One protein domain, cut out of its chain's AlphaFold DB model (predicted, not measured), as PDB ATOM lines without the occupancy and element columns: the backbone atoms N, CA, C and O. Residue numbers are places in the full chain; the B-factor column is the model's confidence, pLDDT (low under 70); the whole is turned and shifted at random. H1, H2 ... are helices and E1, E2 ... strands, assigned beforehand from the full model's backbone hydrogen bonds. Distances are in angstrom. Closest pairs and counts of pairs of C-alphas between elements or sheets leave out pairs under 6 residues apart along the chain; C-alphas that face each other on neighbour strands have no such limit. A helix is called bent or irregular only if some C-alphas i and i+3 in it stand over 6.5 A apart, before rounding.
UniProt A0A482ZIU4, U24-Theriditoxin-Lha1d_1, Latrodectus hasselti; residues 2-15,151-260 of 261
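AT A GLANCE: This is residues 2 to 15 and 151 to 260 of the 261 residues of the protein "U24-Theriditoxin-Lha1d_1" of Latrodectus hasselti (UniProt A0A482ZIU4). What does the model look like? H1 lies in the middle of a loose frame of short helices, with H4, H2 and H3 along one side, H6 and H7 along the next and H5 at a far corner, while the antiparallel hairpin E1 and E2 makes a long arm. What is it built of? The 124 printed residues include seven named helices and two named strands, in the order H1 H2 H3 H4 E1 E2 H5 H6 H7, mostly helix. The whole is only just loose, close to compact, with a radius of gyration of the C-alphas of 16.6 A and spans of 55 by 34 by 25 A.

HOW THE PARTS SIT: What does H1 meet? H1, residues 2 to 15, only just touches H3, residues 165 to 171, with 3 pairs of C-alphas within 8 A, the closest those of Asn 6 and Val 166 at 7.3 A. H1 is close but not clearly touching to H2, residues 152 to 160, and near H4, residues 179 to 188. How do the strands pair? E1, residues 197 to 203, and E2, residues 211 to 217, form a hairpin, with N 198 and O 216 within hydrogen-bond range at 2.9 A. What does H6 touch? H6, residues 235 to 250, touches H5, residues 225 to 233, only at the corner, and H7, residues 255 to 258; the closest C-alphas are Leu 232 and Ala 238, 4.9 A, and Val 245 and Ser 258, 5.3 A. Are the helix backbones complete? Every O i to N i+4 pair is within hydrogen-bond range in H1, H2, H4 and H6, against 3 of 5 in H5 and 1 of 3 in H3, where 1 of 4 O i to N i+3 pairs is; H7 is too short for such a pair.

IN THESE COORDINATES: Where do the elements begin and end? H1 begins at C-alpha 2 (176.408, 195.279, 233.863), and H7 ends at C-alpha 258 (177.258, 205.871, 227.500). How long are the longer ones? H1 measures 20.0 A, E1 18.7 A, E2 19.2 A and H6 22.1 A. Which are irregular? H3 is, with C-alphas 167 and 170 9.3 A apart, and so is H5, with C-alphas 229 and 232 9.1 A apart.

THE WHOLE: Where is the cut? Residues 16 to 150 are not printed, and C-alphas 15 and 151 are 16.8 A apart across it. Are any links long? Of the links that are printed whole, none is long. Where is confidence low? Residues 2 to 15 and residue 260 are under 70.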
ATOM      1  N   LYS A   2     175.997 194.024 234.543       29.09
ATOM      2  CA  LYS A   2     176.408 195.279 233.863       29.09
ATOM      3  C   LYS A   2     176.635 196.499 234.780       29.09
ATOM      4  O   LYS A   2     177.680 197.126 234.698       29.09
ATOM      5  N   PHE A   3     175.719 196.768 235.717       34.03
ATOM      6  CA  PHE A   3     175.845 197.874 236.687       34.03
ATOM      7  C   PHE A   3     177.077 197.747 237.601       34.03
ATOM      8  O   PHE A   3     177.786 198.714 237.850       34.03
ATOM      9  N   ILE A   4     177.365 196.525 238.049       38.12
ATOM     10  CA  ILE A   4     178.537 196.213 238.869       38.12
ATOM     11  C   ILE A   4     179.822 196.431 238.045       38.12
ATOM     12  O   ILE A   4     180.763 197.046 238.532       38.12
ATOM     13  N   ILE A   5     179.830 196.019 236.772       48.81
ATOM     14  CA  ILE A   5     180.975 196.139 235.849       48.81
ATOM     15  C   ILE A   5     181.273 197.601 235.462       48.81
ATOM     16  O   ILE A   5     182.436 197.981 235.339       48.81
ATOM     17  N   ASN A   6     180.252 198.452 235.340       44.72
ATOM     18  CA  ASN A   6     180.456 199.883 235.088       44.72
ATOM     19  C   ASN A   6     181.003 200.631 236.317       44.72
ATOM     20  O   ASN A   6     181.852 201.508 236.161       44.72
ATOM     21  N   ILE A   7     180.619 200.221 237.532       50.28
ATOM     22  CA  ILE A   7     181.233 200.707 238.780       50.28
ATOM     23  C   ILE A   7     182.699 200.253 238.882       50.28
ATOM     24  O   ILE A   7     183.563 201.055 239.242       50.28
ATOM     25  N   PHE A   8     182.993 199.001 238.504       48.25
ATOM     26  CA  PHE A   8     184.342 198.422 238.526       48.25
ATOM     27  C   PHE A   8     185.371 199.251 237.745       48.25
ATOM     28  O   PHE A   8     186.441 199.584 238.261       48.25
ATOM     29  N   ALA A   9     185.046 199.627 236.510       47.81
ATOM     30  CA  ALA A   9     185.965 200.392 235.676       47.81
ATOM     31  C   ALA A   9     186.106 201.850 236.144       47.81
ATOM     32  O   ALA A   9     187.206 202.393 236.120       47.81
ATOM     33  N   PHE A  10     185.030 202.476 236.630       48.88
ATOM     34  CA  PHE A  10     185.076 203.875 237.051       48.88
ATOM     35  C   PHE A  10     185.861 204.089 238.355       48.88
ATOM     36  O   PHE A  10     186.621 205.051 238.467       48.88
ATOM     37  N   ILE A  11     185.754 203.158 239.310       48.56
ATOM     38  CA  ILE A  11     186.556 203.177 240.542       48.56
ATOM     39  C   ILE A  11     188.056 203.074 240.221       48.56
ATOM     40  O   ILE A  11     188.853 203.805 240.803       48.56
ATOM     41  N   THR A  12     188.437 202.268 239.225       45.16
ATOM     42  CA  THR A  12     189.836 202.136 238.772       45.16
ATOM     43  C   THR A  12     190.383 203.428 238.155       45.16
ATOM     44  O   THR A  12     191.551 203.750 238.332       45.16
ATOM     45  N   VAL A  13     189.542 204.188 237.443       45.56
ATOM     46  CA  VAL A  13     189.948 205.437 236.771       45.56
ATOM     47  C   VAL A  13     190.147 206.594 237.761       45.56
ATOM     48  O   VAL A  13     190.929 207.494 237.473       45.56
ATOM     49  N   PHE A  14     189.470 206.588 238.918       45.62
ATOM     50  CA  PHE A  14     189.430 207.753 239.816       45.62
ATOM     51  C   PHE A  14     189.945 207.522 241.244       45.62
ATOM     52  O   PHE A  14     190.325 208.496 241.897       45.62
ATOM     53  N   MET A  15     190.015 206.284 241.755       38.12
ATOM     54  CA  MET A  15     190.451 206.075 243.144       38.12
ATOM     55  C   MET A  15     191.949 206.283 243.378       38.12
ATOM     56  O   MET A  15     192.315 206.516 244.524       38.12
ATOM     57  N   SER A 151     195.035 209.293 226.286       92.88
ATOM     58  CA  SER A 151     194.313 208.216 226.981       92.88
ATOM     59  C   SER A 151     194.873 206.804 226.755       92.88
ATOM     60  O   SER A 151     194.343 205.839 227.308       92.88
ATOM     61  N   GLU A 152     195.880 206.644 225.895       93.81
ATOM     62  CA  GLU A 152     196.350 205.321 225.465       93.81
ATOM     63  C   GLU A 152     196.903 204.452 226.609       93.81
ATOM     64  O   GLU A 152     196.553 203.268 226.656       93.81
ATOM     65  N   PRO A 153     197.673 204.980 227.588       92.81
ATOM     66  CA  PRO A 153     198.113 204.184 228.733       92.81
ATOM     67  C   PRO A 153     196.943 203.549 229.499       92.81
ATOM     68  O   PRO A 153     196.973 202.352 229.795       92.81
ATOM     69  N   LEU A 154     195.877 204.320 229.739       91.62
ATOM     70  CA  LEU A 154     194.687 203.848 230.443       91.62
ATOM     71  C   LEU A 154     193.923 202.795 229.628       91.62
ATOM     72  O   LEU A 154     193.538 201.764 230.175       91.62
ATOM     73  N   LYS A 155     193.750 202.993 228.315       91.25
ATOM     74  CA  LYS A 155     193.112 201.989 227.441       91.25
ATOM     75  C   LYS A 155     193.866 200.660 227.450       91.25
ATOM     76  O   LYS A 155     193.242 199.607 227.559       91.25
ATOM     77  N   ASN A 156     195.196 200.710 227.382       92.88
ATOM     78  CA  ASN A 156     196.042 199.517 227.423       92.88
ATOM     79  C   ASN A 156     195.904 198.764 228.752       92.88
ATOM     80  O   ASN A 156     195.885 197.534 228.765       92.88
ATOM     81  N   ILE A 157     195.791 199.485 229.870       92.00
ATOM     82  CA  ILE A 157     195.535 198.887 231.186       92.00
ATOM     83  C   ILE A 157     194.136 198.258 231.229       92.00
ATOM     84  O   ILE A 157     194.014 197.086 231.576       92.00
ATOM     85  N   LEU A 158     193.095 198.976 230.795       91.62
ATOM     86  CA  LEU A 158     191.723 198.458 230.774       91.62
ATOM     87  C   LEU A 158     191.603 197.179 229.936       91.62
ATOM     88  O   LEU A 158     190.929 196.240 230.348       91.62
ATOM     89  N   GLN A 159     192.288 197.095 228.793       91.12
ATOM     90  CA  GLN A 159     192.315 195.881 227.971       91.12
ATOM     91  C   GLN A 159     192.895 194.672 228.717       91.12
ATOM     92  O   GLN A 159     192.367 193.570 228.586       91.12
ATOM     93  N   LYS A 160     193.931 194.867 229.547       90.44
ATOM     94  CA  LYS A 160     194.501 193.793 230.382       90.44
ATOM     95  C   LYS A 160     193.529 193.291 231.450       90.44
ATOM     96  O   LYS A 160     193.694 192.174 231.925       90.44
ATOM     97  N   PHE A 161     192.531 194.094 231.809       91.19
ATOM     98  CA  PHE A 161     191.518 193.779 232.820       91.19
ATOM     99  C   PHE A 161     190.206 193.241 232.231       91.19
ATOM    100  O   PHE A 161     189.226 193.090 232.958       91.19
ATOM    101  N   GLY A 162     190.181 192.933 230.928       89.88
ATOM    102  CA  GLY A 162     188.987 192.444 230.228       89.88
ATOM    103  C   GLY A 162     188.173 193.540 229.533       89.88
ATOM    104  O   GLY A 162     187.098 193.265 229.000       89.88
ATOM    105  N   GLY A 163     188.688 194.771 229.489       91.69
ATOM    106  CA  GLY A 163     188.042 195.927 228.875       91.69
ATOM    107  C   GLY A 163     186.943 196.545 229.741       91.69
ATOM    108  O   GLY A 163     186.493 195.972 230.729       91.69
ATOM    109  N   TRP A 164     186.491 197.736 229.347       91.44
ATOM    110  CA  TRP A 164     185.332 198.393 229.952       91.44
ATOM    111  C   TRP A 164     184.134 198.274 228.995       91.44
ATOM    112  O   TRP A 164     184.193 198.882 227.922       91.44
ATOM    113  N   PRO A 165     183.065 197.516 229.329       91.88
ATOM    114  CA  PRO A 165     181.954 197.256 228.413       91.88
ATOM    115  C   PRO A 165     181.371 198.492 227.726       91.88
ATOM    116  O   PRO A 165     181.130 198.445 226.525       91.88
ATOM    117  N   VAL A 166     181.192 199.609 228.440       90.62
ATOM    118  CA  VAL A 166     180.635 200.842 227.849       90.62
ATOM    119  C   VAL A 166     181.551 201.450 226.776       90.62
ATOM    120  O   VAL A 166     181.072 202.055 225.823       90.62
ATOM    121  N   VAL A 167     182.870 201.255 226.895       91.31
ATOM    122  CA  VAL A 167     183.873 201.749 225.938       91.31
ATOM    123  C   VAL A 167     184.044 200.782 224.771       91.31
ATOM    124  O   VAL A 167     184.145 201.207 223.626       91.31
ATOM    125  N   VAL A 168     184.073 199.477 225.048       91.50
ATOM    126  CA  VAL A 168     184.258 198.434 224.025       91.50
ATOM    127  C   VAL A 168     182.970 198.201 223.218       91.50
ATOM    128  O   VAL A 168     183.020 197.820 222.047       91.50
ATOM    129  N   GLY A 169     181.807 198.454 223.819       89.88
ATOM    130  CA  GLY A 169     180.499 198.325 223.192       89.88
ATOM    131  C   GLY A 169     180.172 196.885 222.804       89.88
ATOM    132  O   GLY A 169     180.446 195.941 223.540       89.88
ATOM    133  N   ASP A 170     179.599 196.708 221.613       90.44
ATOM    134  CA  ASP A 170     179.044 195.420 221.160       90.44
ATOM    135  C   ASP A 170     180.115 194.338 220.940       90.44
ATOM    136  O   ASP A 170     179.793 193.163 220.804       90.44
ATOM    137  N   SER A 171     181.393 194.729 220.893       91.25
ATOM    138  CA  SER A 171     182.522 193.798 220.790       91.25
ATOM    139  C   SER A 171     182.962 193.229 222.142       91.25
ATOM    140  O   SER A 171     183.853 192.380 222.181       91.25
ATOM    141  N   TRP A 172     182.375 193.693 223.249       93.25
ATOM    142  CA  TRP A 172     182.672 193.171 224.574       93.25
ATOM    143  C   TRP A 172     181.954 191.838 224.799       93.25
ATOM    144  O   TRP A 172     180.735 191.739 224.670       93.25
ATOM    145  N   ASP A 173     182.724 190.809 225.136       92.62
ATOM    146  CA  ASP A 173     182.242 189.438 225.271       92.62
ATOM    147  C   ASP A 173     182.138 189.054 226.749       92.62
ATOM    148  O   ASP A 173     183.129 188.678 227.379       92.62
ATOM    149  N   GLU A 174     180.920 189.132 227.286       91.31
ATOM    150  CA  GLU A 174     180.618 188.804 228.685       91.31
ATOM    151  C   GLU A 174     181.053 187.379 229.061       91.31
ATOM    152  O   GLU A 174     181.431 187.138 230.202       91.31
ATOM    153  N   SER A 175     181.067 186.439 228.108       93.88
ATOM    154  CA  SER A 175     181.442 185.045 228.383       93.88
ATOM    155  C   SER A 175     182.929 184.853 228.696       93.88
ATOM    156  O   SER A 175     183.314 183.823 229.246       93.88
ATOM    157  N   LYS A 176     183.764 185.838 228.345       90.69
ATOM    158  CA  LYS A 176     185.211 185.842 228.606       90.69
ATOM    159  C   LYS A 176     185.591 186.633 229.853       90.69
ATOM    160  O   LYS A 176     186.773 186.700 230.178       90.69
ATOM    161  N   PHE A 177     184.624 187.267 230.508       91.75
ATOM    162  CA  PHE A 177     184.867 188.084 231.683       91.75
ATOM    163  C   PHE A 177     184.709 187.259 232.959       91.75
ATOM    164  O   PHE A 177     183.632 186.731 233.239       91.75
ATOM    165  N   ASP A 178     185.769 187.213 233.761       91.75
ATOM    166  CA  ASP A 178     185.741 186.699 235.125       91.75
ATOM    167  C   ASP A 178     186.202 187.805 236.081       91.75
ATOM    168  O   ASP A 178     187.308 188.337 235.978       91.75
ATOM    169  N   TRP A 179     185.325 188.181 237.010       88.06
ATOM    170  CA  TRP A 179     185.583 189.294 237.918       88.06
ATOM    171  C   TRP A 179     186.700 188.990 238.927       88.06
ATOM    172  O   TRP A 179     187.390 189.918 239.345       88.06
ATOM    173  N   MET A 180     186.908 187.722 239.305       90.56
ATOM    174  CA  MET A 180     188.001 187.327 240.196       90.56
ATOM    175  C   MET A 180     189.339 187.422 239.473       90.56
ATOM    176  O   MET A 180     190.280 187.995 240.023       90.56
ATOM    177  N   ASP A 181     189.414 186.932 238.234       92.19
ATOM    178  CA  ASP A 181     190.621 187.057 237.413       92.19
ATOM    179  C   ASP A 181     190.967 188.529 237.160       92.19
ATOM    180  O   ASP A 181     192.132 188.922 237.279       92.19
ATOM    181  N   THR A 182     189.963 189.375 236.900       91.19
ATOM    182  CA  THR A 182     190.151 190.826 236.790       91.19
ATOM    183  C   THR A 182     190.695 191.427 238.088       91.19
ATOM    184  O   THR A 182     191.686 192.152 238.038       91.19
ATOM    185  N   LEU A 183     190.125 191.110 239.259       89.31
ATOM    186  CA  LEU A 183     190.625 191.618 240.546       89.31
ATOM    187  C   LEU A 183     192.059 191.161 240.851       89.31
ATOM    188  O   LEU A 183     192.867 191.942 241.362       89.31
ATOM    189  N   ILE A 184     192.401 189.915 240.511       90.19
ATOM    190  CA  ILE A 184     193.765 189.386 240.638       90.19
ATOM    191  C   ILE A 184     194.712 190.146 239.706       90.19
ATOM    192  O   ILE A 184     195.797 190.551 240.129       90.19
ATOM    193  N   ALA A 185     194.310 190.379 238.453       91.44
ATOM    194  CA  ALA A 185     195.091 191.155 237.499       91.44
ATOM    195  C   ALA A 185     195.312 192.590 237.998       91.44
ATOM    196  O   ALA A 185     196.450 193.050 238.019       91.44
ATOM    197  N   MET A 186     194.264 193.266 238.473       90.75
ATOM    198  CA  MET A 186     194.352 194.609 239.051       90.75
ATOM    199  C   MET A 186     195.363 194.663 240.195       90.75
ATOM    200  O   MET A 186     196.306 195.453 240.139       90.75
ATOM    201  N   ARG A 187     195.246 193.750 241.168       89.19
ATOM    202  CA  ARG A 187     196.179 193.653 242.297       89.19
ATOM    203  C   ARG A 187     197.621 193.414 241.845       89.19
ATOM    204  O   ARG A 187     198.533 194.048 242.368       89.19
ATOM    205  N   ASN A 188     197.841 192.530 240.871       91.81
ATOM    206  CA  ASN A 188     199.176 192.247 240.329       91.81
ATOM    207  C   ASN A 188     199.784 193.448 239.590       91.81
ATOM    208  O   ASN A 188     201.005 193.587 239.552       91.81
ATOM    209  N   PHE A 189     198.945 194.308 239.008       91.50
ATOM    210  CA  PHE A 189     199.359 195.555 238.367       91.50
ATOM    211  C   PHE A 189     199.492 196.736 239.340       91.50
ATOM    212  O   PHE A 189     199.911 197.807 238.911       91.50
ATOM    213  N   GLY A 190     199.194 196.542 240.628       88.50
ATOM    214  CA  GLY A 190     199.300 197.573 241.664       88.50
ATOM    215  C   GLY A 190     198.022 198.378 241.904       88.50
ATOM    216  O   GLY A 190     198.026 199.235 242.779       88.50
ATOM    217  N   PHE A 191     196.930 198.072 241.197       87.88
ATOM    218  CA  PHE A 191     195.637 198.722 241.401       87.88
ATOM    219  C   PHE A 191     194.913 198.163 242.627       87.88
ATOM    220  O   PHE A 191     195.067 196.994 243.008       87.88
ATOM    221  N   SER A 192     194.051 198.994 243.215       84.56
ATOM    222  CA  SER A 192     193.130 198.556 244.263       84.56
ATOM    223  C   SER A 192     192.222 197.430 243.759       84.56
ATOM    224  O   SER A 192     191.626 197.520 242.689       84.56
ATOM    225  N   HIS A 193     192.084 196.382 244.566       84.12
ATOM    226  CA  HIS A 193     191.131 195.289 244.354       84.12
ATOM    227  C   HIS A 193     189.914 195.397 245.292       84.12
ATOM    228  O   HIS A 193     189.040 194.529 245.283       84.12
ATOM    229  N   ASN A 194     189.838 196.483 246.070       86.56
ATOM    230  CA  ASN A 194     188.754 196.778 247.004       86.56
ATOM    231  C   ASN A 194     187.618 197.473 246.256       86.56
ATOM    232  O   ASN A 194     187.499 198.695 246.292       86.56
ATOM    233  N   ILE A 195     186.849 196.696 245.491       81.69
ATOM    234  CA  ILE A 195     185.798 197.243 244.621       81.69
ATOM    235  C   ILE A 195     184.410 196.732 244.994       81.69
ATOM    236  O   ILE A 195     183.464 197.512 245.021       81.69
ATOM    237  N   LEU A 196     184.277 195.436 245.295       81.81
ATOM    238  CA  LEU A 196     183.041 194.854 245.841       81.81
ATOM    239  C   LEU A 196     183.151 194.589 247.334       81.81
ATOM    240  O   LEU A 196     182.222 194.851 248.093       81.81
ATOM    241  N   LEU A 197     184.296 194.046 247.725       87.06
ATOM    242  CA  LEU A 197     184.658 193.719 249.088       87.06
ATOM    243  C   LEU A 197     186.033 194.318 249.322       87.06
ATOM    244  O   LEU A 197     186.906 194.199 248.460       87.06
ATOM    245  N   SER A 198     186.202 194.965 250.466       89.31
ATOM    246  CA  SER A 198     187.519 195.378 250.916       89.31
ATOM    247  C   SER A 198     188.224 194.170 251.519       89.31
ATOM    248  O   SER A 198     187.646 193.469 252.352       89.31
ATOM    249  N   LEU A 199     189.452 193.915 251.075       89.12
ATOM    250  CA  LEU A 199     190.317 192.863 251.586       89.12
ATOM    251  C   LEU A 199     191.623 193.500 252.052       89.12
ATOM    252  O   LEU A 199     192.380 194.053 251.252       89.12
ATOM    253  N   TYR A 200     191.924 193.378 253.338       89.50
ATOM    254  CA  TYR A 200     193.191 193.852 253.880       89.50
ATOM    255  C   TYR A 200     193.739 192.901 254.939       89.50
ATOM    256  O   TYR A 200     193.063 191.989 255.417       89.50
ATOM    257  N   VAL A 201     195.028 193.072 255.224       93.25
ATOM    258  CA  VAL A 201     195.744 192.324 256.254       93.25
ATOM    259  C   VAL A 201     196.065 193.297 257.372       93.25
ATOM    260  O   VAL A 201     196.775 194.277 257.148       93.25
ATOM    261  N   SER A 202     195.545 193.018 258.556       94.94
ATOM    262  CA  SER A 202     195.646 193.865 259.746       94.94
ATOM    263  C   SER A 202     195.966 193.018 260.979       94.94
ATOM    264  O   SER A 202     195.732 191.803 260.971       94.94
ATOM    265  N   PRO A 203     196.516 193.630 262.043       97.38
ATOM    266  CA  PRO A 203     196.687 192.956 263.326       97.38
ATOM    267  C   PRO A 203     195.344 192.477 263.885       97.38
ATOM    268  O   PRO A 203     194.363 193.218 263.841       97.38
ATOM    269  N   ASP A 204     195.295 191.272 264.458       97.00
ATOM    270  CA  ASP A 204     194.071 190.789 265.102       97.00
ATOM    271  C   ASP A 204     193.762 191.637 266.344       97.00
ATOM    272  O   ASP A 204     194.556 191.746 267.279       97.00
ATOM    273  N   THR A 205     192.564 192.219 266.375       95.44
ATOM    274  CA  THR A 205     192.054 192.988 267.521       95.44
ATOM    275  C   THR A 205     192.021 192.190 268.831       95.44
ATOM    276  O   THR A 205     192.026 192.788 269.909       95.44
ATOM    277  N   LYS A 206     191.996 190.851 268.765       96.62
ATOM    278  CA  LYS A 206     192.040 189.949 269.926       96.62
ATOM    279  C   LYS A 206     193.451 189.486 270.289       96.62
ATOM    280  O   LYS A 206     193.680 189.158 271.451       96.62
ATOM    281  N   ASP A 207     194.364 189.452 269.322       97.12
ATOM    282  CA  ASP A 207     195.767 189.075 269.497       97.12
ATOM    283  C   ASP A 207     196.651 189.875 268.528       97.12
ATOM    284  O   ASP A 207     196.932 189.464 267.402       97.12
ATOM    285  N   ASN A 208     197.143 191.023 268.990       96.06
ATOM    286  CA  ASN A 208     197.936 191.933 268.164       96.06
ATOM    287  C   ASN A 208     199.342 191.405 267.804       96.06
ATOM    288  O   ASN A 208     200.122 192.135 267.189       96.06
ATOM    289  N   THR A 209     199.688 190.168 268.184       97.69
ATOM    290  CA  THR A 209     200.932 189.502 267.772       97.69
ATOM    291  C   THR A 209     200.811 188.779 266.430       97.69
ATOM    292  O   THR A 209     201.831 188.409 265.840       97.69
ATOM    293  N   VAL A 210     199.587 188.603 265.921       97.81
ATOM    294  CA  VAL A 210     199.305 187.971 264.628       97.81
ATOM    295  C   VAL A 210     198.527 188.910 263.712       97.81
ATOM    296  O   VAL A 210     197.822 189.810 264.161       97.81
ATOM    297  N   ASN A 211     198.645 188.676 262.405       98.06
ATOM    298  CA  ASN A 211     197.811 189.335 261.407       98.06
ATOM    299  C   ASN A 211     196.711 188.388 260.935       98.06
ATOM    300  O   ASN A 211     196.939 187.183 260.788       98.06
ATOM    301  N   ILE A 212     195.553 188.953 260.621       97.25
ATOM    302  CA  ILE A 212     194.418 188.249 260.034       97.25
ATOM    303  C   ILE A 212     194.033 188.888 258.705       97.25
ATOM    304  O   ILE A 212     194.441 190.000 258.373       97.25
ATOM    305  N   ILE A 213     193.269 188.136 257.920       95.69
ATOM    306  CA  ILE A 213     192.593 188.674 256.745       95.69
ATOM    307  C   ILE A 213     191.259 189.233 257.214       95.69
ATOM    308  O   ILE A 213     190.452 188.499 257.789       95.69
ATOM    309  N   GLU A 214     191.020 190.502 256.919       93.69
ATOM    310  CA  GLU A 214     189.745 191.159 257.163       93.69
ATOM    311  C   GLU A 214     188.983 191.349 255.852       93.69
ATOM    312  O   GLU A 214     189.558 191.621 254.793       93.69
ATOM    313  N   LEU A 215     187.670 191.144 255.948       93.75
ATOM    314  CA  LEU A 215     186.704 191.356 254.882       93.75
ATOM    315  C   LEU A 215     185.694 192.378 255.378       93.75
ATOM    316  O   LEU A 215     185.031 192.134 256.387       93.75
ATOM    317  N   ASP A 216     185.552 193.473 254.645       93.56
ATOM    318  CA  ASP A 216     184.593 194.521 254.977       93.56
ATOM    319  C   ASP A 216     183.895 195.061 253.722       93.56
ATOM    320  O   ASP A 216     184.219 194.711 252.578       93.56
ATOM    321  N   GLN A 217     182.904 195.922 253.935       91.38
ATOM    322  CA  GLN A 217     182.313 196.729 252.886       91.38
ATOM    323  C   GLN A 217     183.383 197.568 252.173       91.38
ATOM    324  O   GLN A 217     184.352 198.045 252.759       91.38
ATOM    325  N   THR A 218     183.201 197.735 250.869       88.62
ATOM    326  CA  THR A 218     184.100 198.532 250.037       88.62
ATOM    327  C   THR A 218     183.809 200.029 250.137       88.62
ATOM    328  O   THR A 218     182.704 200.443 250.501       88.62
ATOM    329  N   ASN A 219     184.779 200.843 249.725       84.12
ATOM    330  CA  ASN A 219     184.555 202.263 249.495       84.12
ATOM    331  C   ASN A 219     183.679 202.470 248.256       84.12
ATOM    332  O   ASN A 219     183.794 201.764 247.251       84.12
ATOM    333  N   LEU A 220     182.813 203.475 248.325       86.81
ATOM    334  CA  LEU A 220     181.994 203.911 247.201       86.81
ATOM    335  C   LEU A 220     182.730 205.022 246.448       86.81
ATOM    336  O   LEU A 220     183.540 205.744 247.020       86.81
ATOM    337  N   GLY A 221     182.423 205.205 245.164       84.25
ATOM    338  CA  GLY A 221     182.963 206.334 244.397       84.25
ATOM    339  C   GLY A 221     182.370 207.701 244.777       84.25
ATOM    340  O   GLY A 221     182.783 208.709 244.217       84.25
ATOM    341  N   MET A 222     181.416 207.726 245.713       88.69
ATOM    342  CA  MET A 222     180.827 208.923 246.317       88.69
ATOM    343  C   MET A 222     181.141 208.944 247.822       88.69
ATOM    344  O   MET A 222     181.250 207.868 248.414       88.69
ATOM    345  N   PRO A 223     181.219 210.126 248.469       85.38
ATOM    346  CA  PRO A 223     181.649 210.245 249.868       85.38
ATOM    347  C   PRO A 223     180.792 209.473 250.877       85.38
ATOM    348  O   PRO A 223     181.275 209.081 251.935       85.38
ATOM    349  N   SER A 224     179.509 209.264 250.576       87.31
ATOM    350  CA  SER A 224     178.618 208.481 251.424       87.31
ATOM    351  C   SER A 224     177.551 207.756 250.611       87.31
ATOM    352  O   SER A 224     177.244 208.098 249.464       87.31
ATOM    353  N   ARG A 225     176.947 206.747 251.243       89.94
ATOM    354  CA  ARG A 225     175.819 205.989 250.695       89.94
ATOM    355  C   ARG A 225     174.592 206.871 250.430       89.94
ATOM    356  O   ARG A 225     173.827 206.563 249.518       89.94
ATOM    357  N   ASP A 226     174.402 207.937 251.201       89.25
ATOM    358  CA  ASP A 226     173.178 208.750 251.175       89.25
ATOM    359  C   ASP A 226     172.970 209.459 249.830       89.25
ATOM    360  O   ASP A 226     171.839 209.546 249.345       89.25
ATOM    361  N   TYR A 227     174.064 209.856 249.169       88.12
ATOM    362  CA  TYR A 227     174.038 210.370 247.799       88.12
ATOM    363  C   TYR A 227     173.437 209.341 246.832       88.12
ATOM    364  O   TYR A 227     172.435 209.596 246.166       88.12
ATOM    365  N   LEU A 228     173.976 208.119 246.832       87.62
ATOM    366  CA  LEU A 228     173.533 207.060 245.919       87.62
ATOM    367  C   LEU A 228     172.092 206.603 246.181       87.62
ATOM    368  O   LEU A 228     171.397 206.213 245.246       87.62
ATOM    369  N   VAL A 229     171.633 206.658 247.435       91.00
ATOM    370  CA  VAL A 229     170.240 206.344 247.799       91.00
ATOM    371  C   VAL A 229     169.273 207.395 247.256       91.00
ATOM    372  O   VAL A 229     168.169 207.043 246.843       91.00
ATOM    373  N   SER A 230     169.692 208.660 247.229       88.88
ATOM    374  CA  SER A 230     168.903 209.773 246.687       88.88
ATOM    375  C   SER A 230     168.790 209.720 245.158       88.88
ATOM    376  O   SER A 230     167.884 210.318 244.580       88.88
ATOM    377  N   GLY A 231     169.664 208.951 244.502       88.44
ATOM    378  CA  GLY A 231     169.626 208.691 243.067       88.44
ATOM    379  C   GLY A 231     169.895 209.939 242.222       88.44
ATOM    380  O   GLY A 231     170.399 210.946 242.701       88.44
ATOM    381  N   LEU A 232     169.546 209.886 240.933       90.50
ATOM    382  CA  LEU A 232     169.858 210.957 239.971       90.50
ATOM    383  C   LEU A 232     169.101 212.279 240.204       90.50
ATOM    384  O   LEU A 232     169.349 213.238 239.479       90.50
ATOM    385  N   SER A 233     168.167 212.340 241.160       89.31
ATOM    386  CA  SER A 233     167.553 213.607 241.580       89.31
ATOM    387  C   SER A 233     168.455 214.449 242.480       89.31
ATOM    388  O   SER A 233     168.177 215.629 242.657       89.31
ATOM    389  N   ASP A 234     169.499 213.854 243.059       92.38
ATOM    390  CA  ASP A 234     170.537 214.579 243.780       92.38
ATOM    391  C   ASP A 234     171.590 215.123 242.799       92.38
ATOM    392  O   ASP A 234     172.104 214.389 241.948       92.38
ATOM    393  N   ASP A 235     171.925 216.409 242.926       94.12
ATOM    394  CA  ASP A 235     172.809 217.107 241.987       94.12
ATOM    395  C   ASP A 235     174.222 216.507 241.963       94.12
ATOM    396  O   ASP A 235     174.826 216.377 240.894       94.12
ATOM    397  N   ALA A 236     174.749 216.091 243.119       92.62
ATOM    398  CA  ALA A 236     176.075 215.484 243.209       92.62
ATOM    399  C   ALA A 236     176.102 214.106 242.528       92.62
ATOM    400  O   ALA A 236     177.032 213.785 241.785       92.62
ATOM    401  N   THR A 237     175.047 213.314 242.702       93.25
ATOM    402  CA  THR A 237     174.883 212.006 242.058       93.25
ATOM    403  C   THR A 237     174.689 212.141 240.548       93.25
ATOM    404  O   THR A 237     175.273 211.380 239.769       93.25
ATOM    405  N   ALA A 238     173.938 213.150 240.102       94.06
ATOM    406  CA  ALA A 238     173.813 213.484 238.687       94.06
ATOM    407  C   ALA A 238     175.157 213.935 238.085       94.06
ATOM    408  O   ALA A 238     175.514 213.522 236.978       94.06
ATOM    409  N   ALA A 239     175.939 214.745 238.806       95.06
ATOM    410  CA  ALA A 239     177.278 215.156 238.389       95.06
ATOM    411  C   ALA A 239     178.243 213.964 238.296       95.06
ATOM    412  O   ALA A 239     178.974 213.849 237.311       95.06
ATOM    413  N   TYR A 240     178.187 213.043 239.259       93.38
ATOM    414  CA  TYR A 240     178.959 211.801 239.255       93.38
ATOM    415  C   TYR A 240     178.621 210.920 238.045       93.38
ATOM    416  O   TYR A 240     179.516 210.464 237.332       93.38
ATOM    417  N   PHE A 241     177.334 210.756 237.730       92.19
ATOM    418  CA  PHE A 241     176.908 210.061 236.514       92.19
ATOM    419  C   PHE A 241     177.407 210.751 235.241       92.19
ATOM    420  O   PHE A 241     177.957 210.107 234.349       92.19
ATOM    421  N   ASN A 242     177.301 212.076 235.167       93.75
ATOM    422  CA  ASN A 242     177.826 212.831 234.032       93.75
ATOM    423  C   ASN A 242     179.348 212.695 233.885       93.75
ATOM    424  O   ASN A 242     179.851 212.693 232.760       93.75
ATOM    425  N   LEU A 243     180.085 212.569 234.992       93.62
ATOM    426  CA  LEU A 243     181.515 212.282 234.972       93.62
ATOM    427  C   LEU A 243     181.788 210.888 234.387       93.62
ATOM    428  O   LEU A 243     182.631 210.780 233.499       93.62
ATOM    429  N   MET A 244     181.029 209.858 234.786       91.19
ATOM    430  CA  MET A 244     181.111 208.510 234.195       91.19
ATOM    431  C   MET A 244     180.928 208.544 232.672       91.19
ATOM    432  O   MET A 244     181.779 208.044 231.933       91.19
ATOM    433  N   VAL A 245     179.875 209.216 232.198       92.19
ATOM    434  CA  VAL A 245     179.574 209.372 230.764       92.19
ATOM    435  C   VAL A 245     180.706 210.094 230.030       92.19
ATOM    436  O   VAL A 245     181.154 209.651 228.972       92.19
ATOM    437  N   LYS A 246     181.192 211.215 230.576       93.38
ATOM    438  CA  LYS A 246     182.268 211.999 229.952       93.38
ATOM    439  C   LYS A 246     183.571 211.206 229.871       93.38
ATOM    440  O   LYS A 246     184.221 211.251 228.828       93.38
ATOM    441  N   SER A 247     183.925 210.468 230.921       93.38
ATOM    442  CA  SER A 247     185.108 209.602 230.943       93.38
ATOM    443  C   SER A 247     185.005 208.485 229.903       93.38
ATOM    444  O   SER A 247     185.938 208.295 229.125       93.38
ATOM    445  N   ALA A 248     183.854 207.810 229.812       92.50
ATOM    446  CA  ALA A 248     183.603 206.797 228.788       92.50
ATOM    447  C   ALA A 248     183.761 207.375 227.369       92.50
ATOM    448  O   ALA A 248     184.487 206.818 226.544       92.50
ATOM    449  N   ASN A 249     183.165 208.540 227.099       91.81
ATOM    450  CA  ASN A 249     183.265 209.204 225.796       91.81
ATOM    451  C   ASN A 249     184.708 209.614 225.461       91.81
ATOM    452  O   ASN A 249     185.150 209.455 224.326       91.81
ATOM    453  N   LYS A 250     185.476 210.105 226.445       91.44
ATOM    454  CA  LYS A 250     186.903 210.427 226.267       91.44
ATOM    455  C   LYS A 250     187.750 209.195 225.949       91.44
ATOM    456  O   LYS A 250     188.758 209.322 225.259       91.44
ATOM    457  N   LEU A 251     187.321 208.016 226.392       92.38
ATOM    458  CA  LEU A 251     187.950 206.738 226.061       92.38
ATOM    459  C   LEU A 251     187.448 206.121 224.746       92.38
ATOM    460  O   LEU A 251     187.999 205.108 224.319       92.38
ATOM    461  N   GLY A 252     186.482 206.747 224.068       90.81
ATOM    462  CA  GLY A 252     185.988 206.329 222.752       90.81
ATOM    463  C   GLY A 252     184.617 205.648 222.753       90.81
ATOM    464  O   GLY A 252     184.238 205.097 221.723       90.81
ATOM    465  N   ALA A 253     183.876 205.680 223.865       90.38
ATOM    466  CA  ALA A 253     182.498 205.194 223.903       90.38
ATOM    467  C   ALA A 253     181.553 206.049 223.034       90.38
ATOM    468  O   ALA A 253     181.736 207.262 222.892       90.38
ATOM    469  N   ASP A 254     180.507 205.420 222.494       84.81
ATOM    470  CA  ASP A 254     179.417 206.109 221.793       84.81
ATOM    471  C   ASP A 254     178.548 206.876 222.801       84.81
ATOM    472  O   ASP A 254     177.949 206.280 223.697       84.81
ATOM    473  N   GLU A 255     178.421 208.195 222.624       76.56
ATOM    474  CA  GLU A 255     177.677 209.074 223.532       76.56
ATOM    475  C   GLU A 255     176.220 208.627 223.769       76.56
ATOM    476  O   GLU A 255     175.671 208.828 224.856       76.56
ATOM    477  N   SER A 256     175.588 208.005 222.771       72.25
ATOM    478  CA  SER A 256     174.214 207.506 222.873       72.25
ATOM    479  C   SER A 256     174.091 206.229 223.713       72.25
ATOM    480  O   SER A 256     173.024 205.988 224.291       72.25
ATOM    481  N   LYS A 257     175.171 205.439 223.810       72.25
ATOM    482  CA  LYS A 257     175.267 204.229 224.639       72.25
ATOM    483  C   LYS A 257     175.741 204.554 226.052       72.25
ATOM    484  O   LYS A 257     175.123 204.091 227.005       72.25
ATOM    485  N   SER A 258     176.712 205.456 226.199       73.06
ATOM    486  CA  SER A 258     177.258 205.871 227.500       73.06
ATOM    487  C   SER A 258     176.206 206.413 228.472       73.06
ATOM    488  O   SER A 258     176.373 206.301 229.677       73.06
ATOM    489  N   LYS A 259     175.117 207.016 227.973       70.62
ATOM    490  CA  LYS A 259     174.014 207.535 228.807       70.62
ATOM    491  C   LYS A 259     172.983 206.472 229.215       70.62
ATOM    492  O   LYS A 259     172.113 206.778 230.025       70.62
ATOM    493  N   LYS A 260     173.011 205.282 228.607       66.62
ATOM    494  CA  LYS A 260     172.006 204.220 228.798       66.62
ATOM    495  C   LYS A 260     172.540 203.013 229.567       66.62
ATOM    496  O   LYS A 260     171.753 202.402 230.289       66.62
TER     497      LYS A 260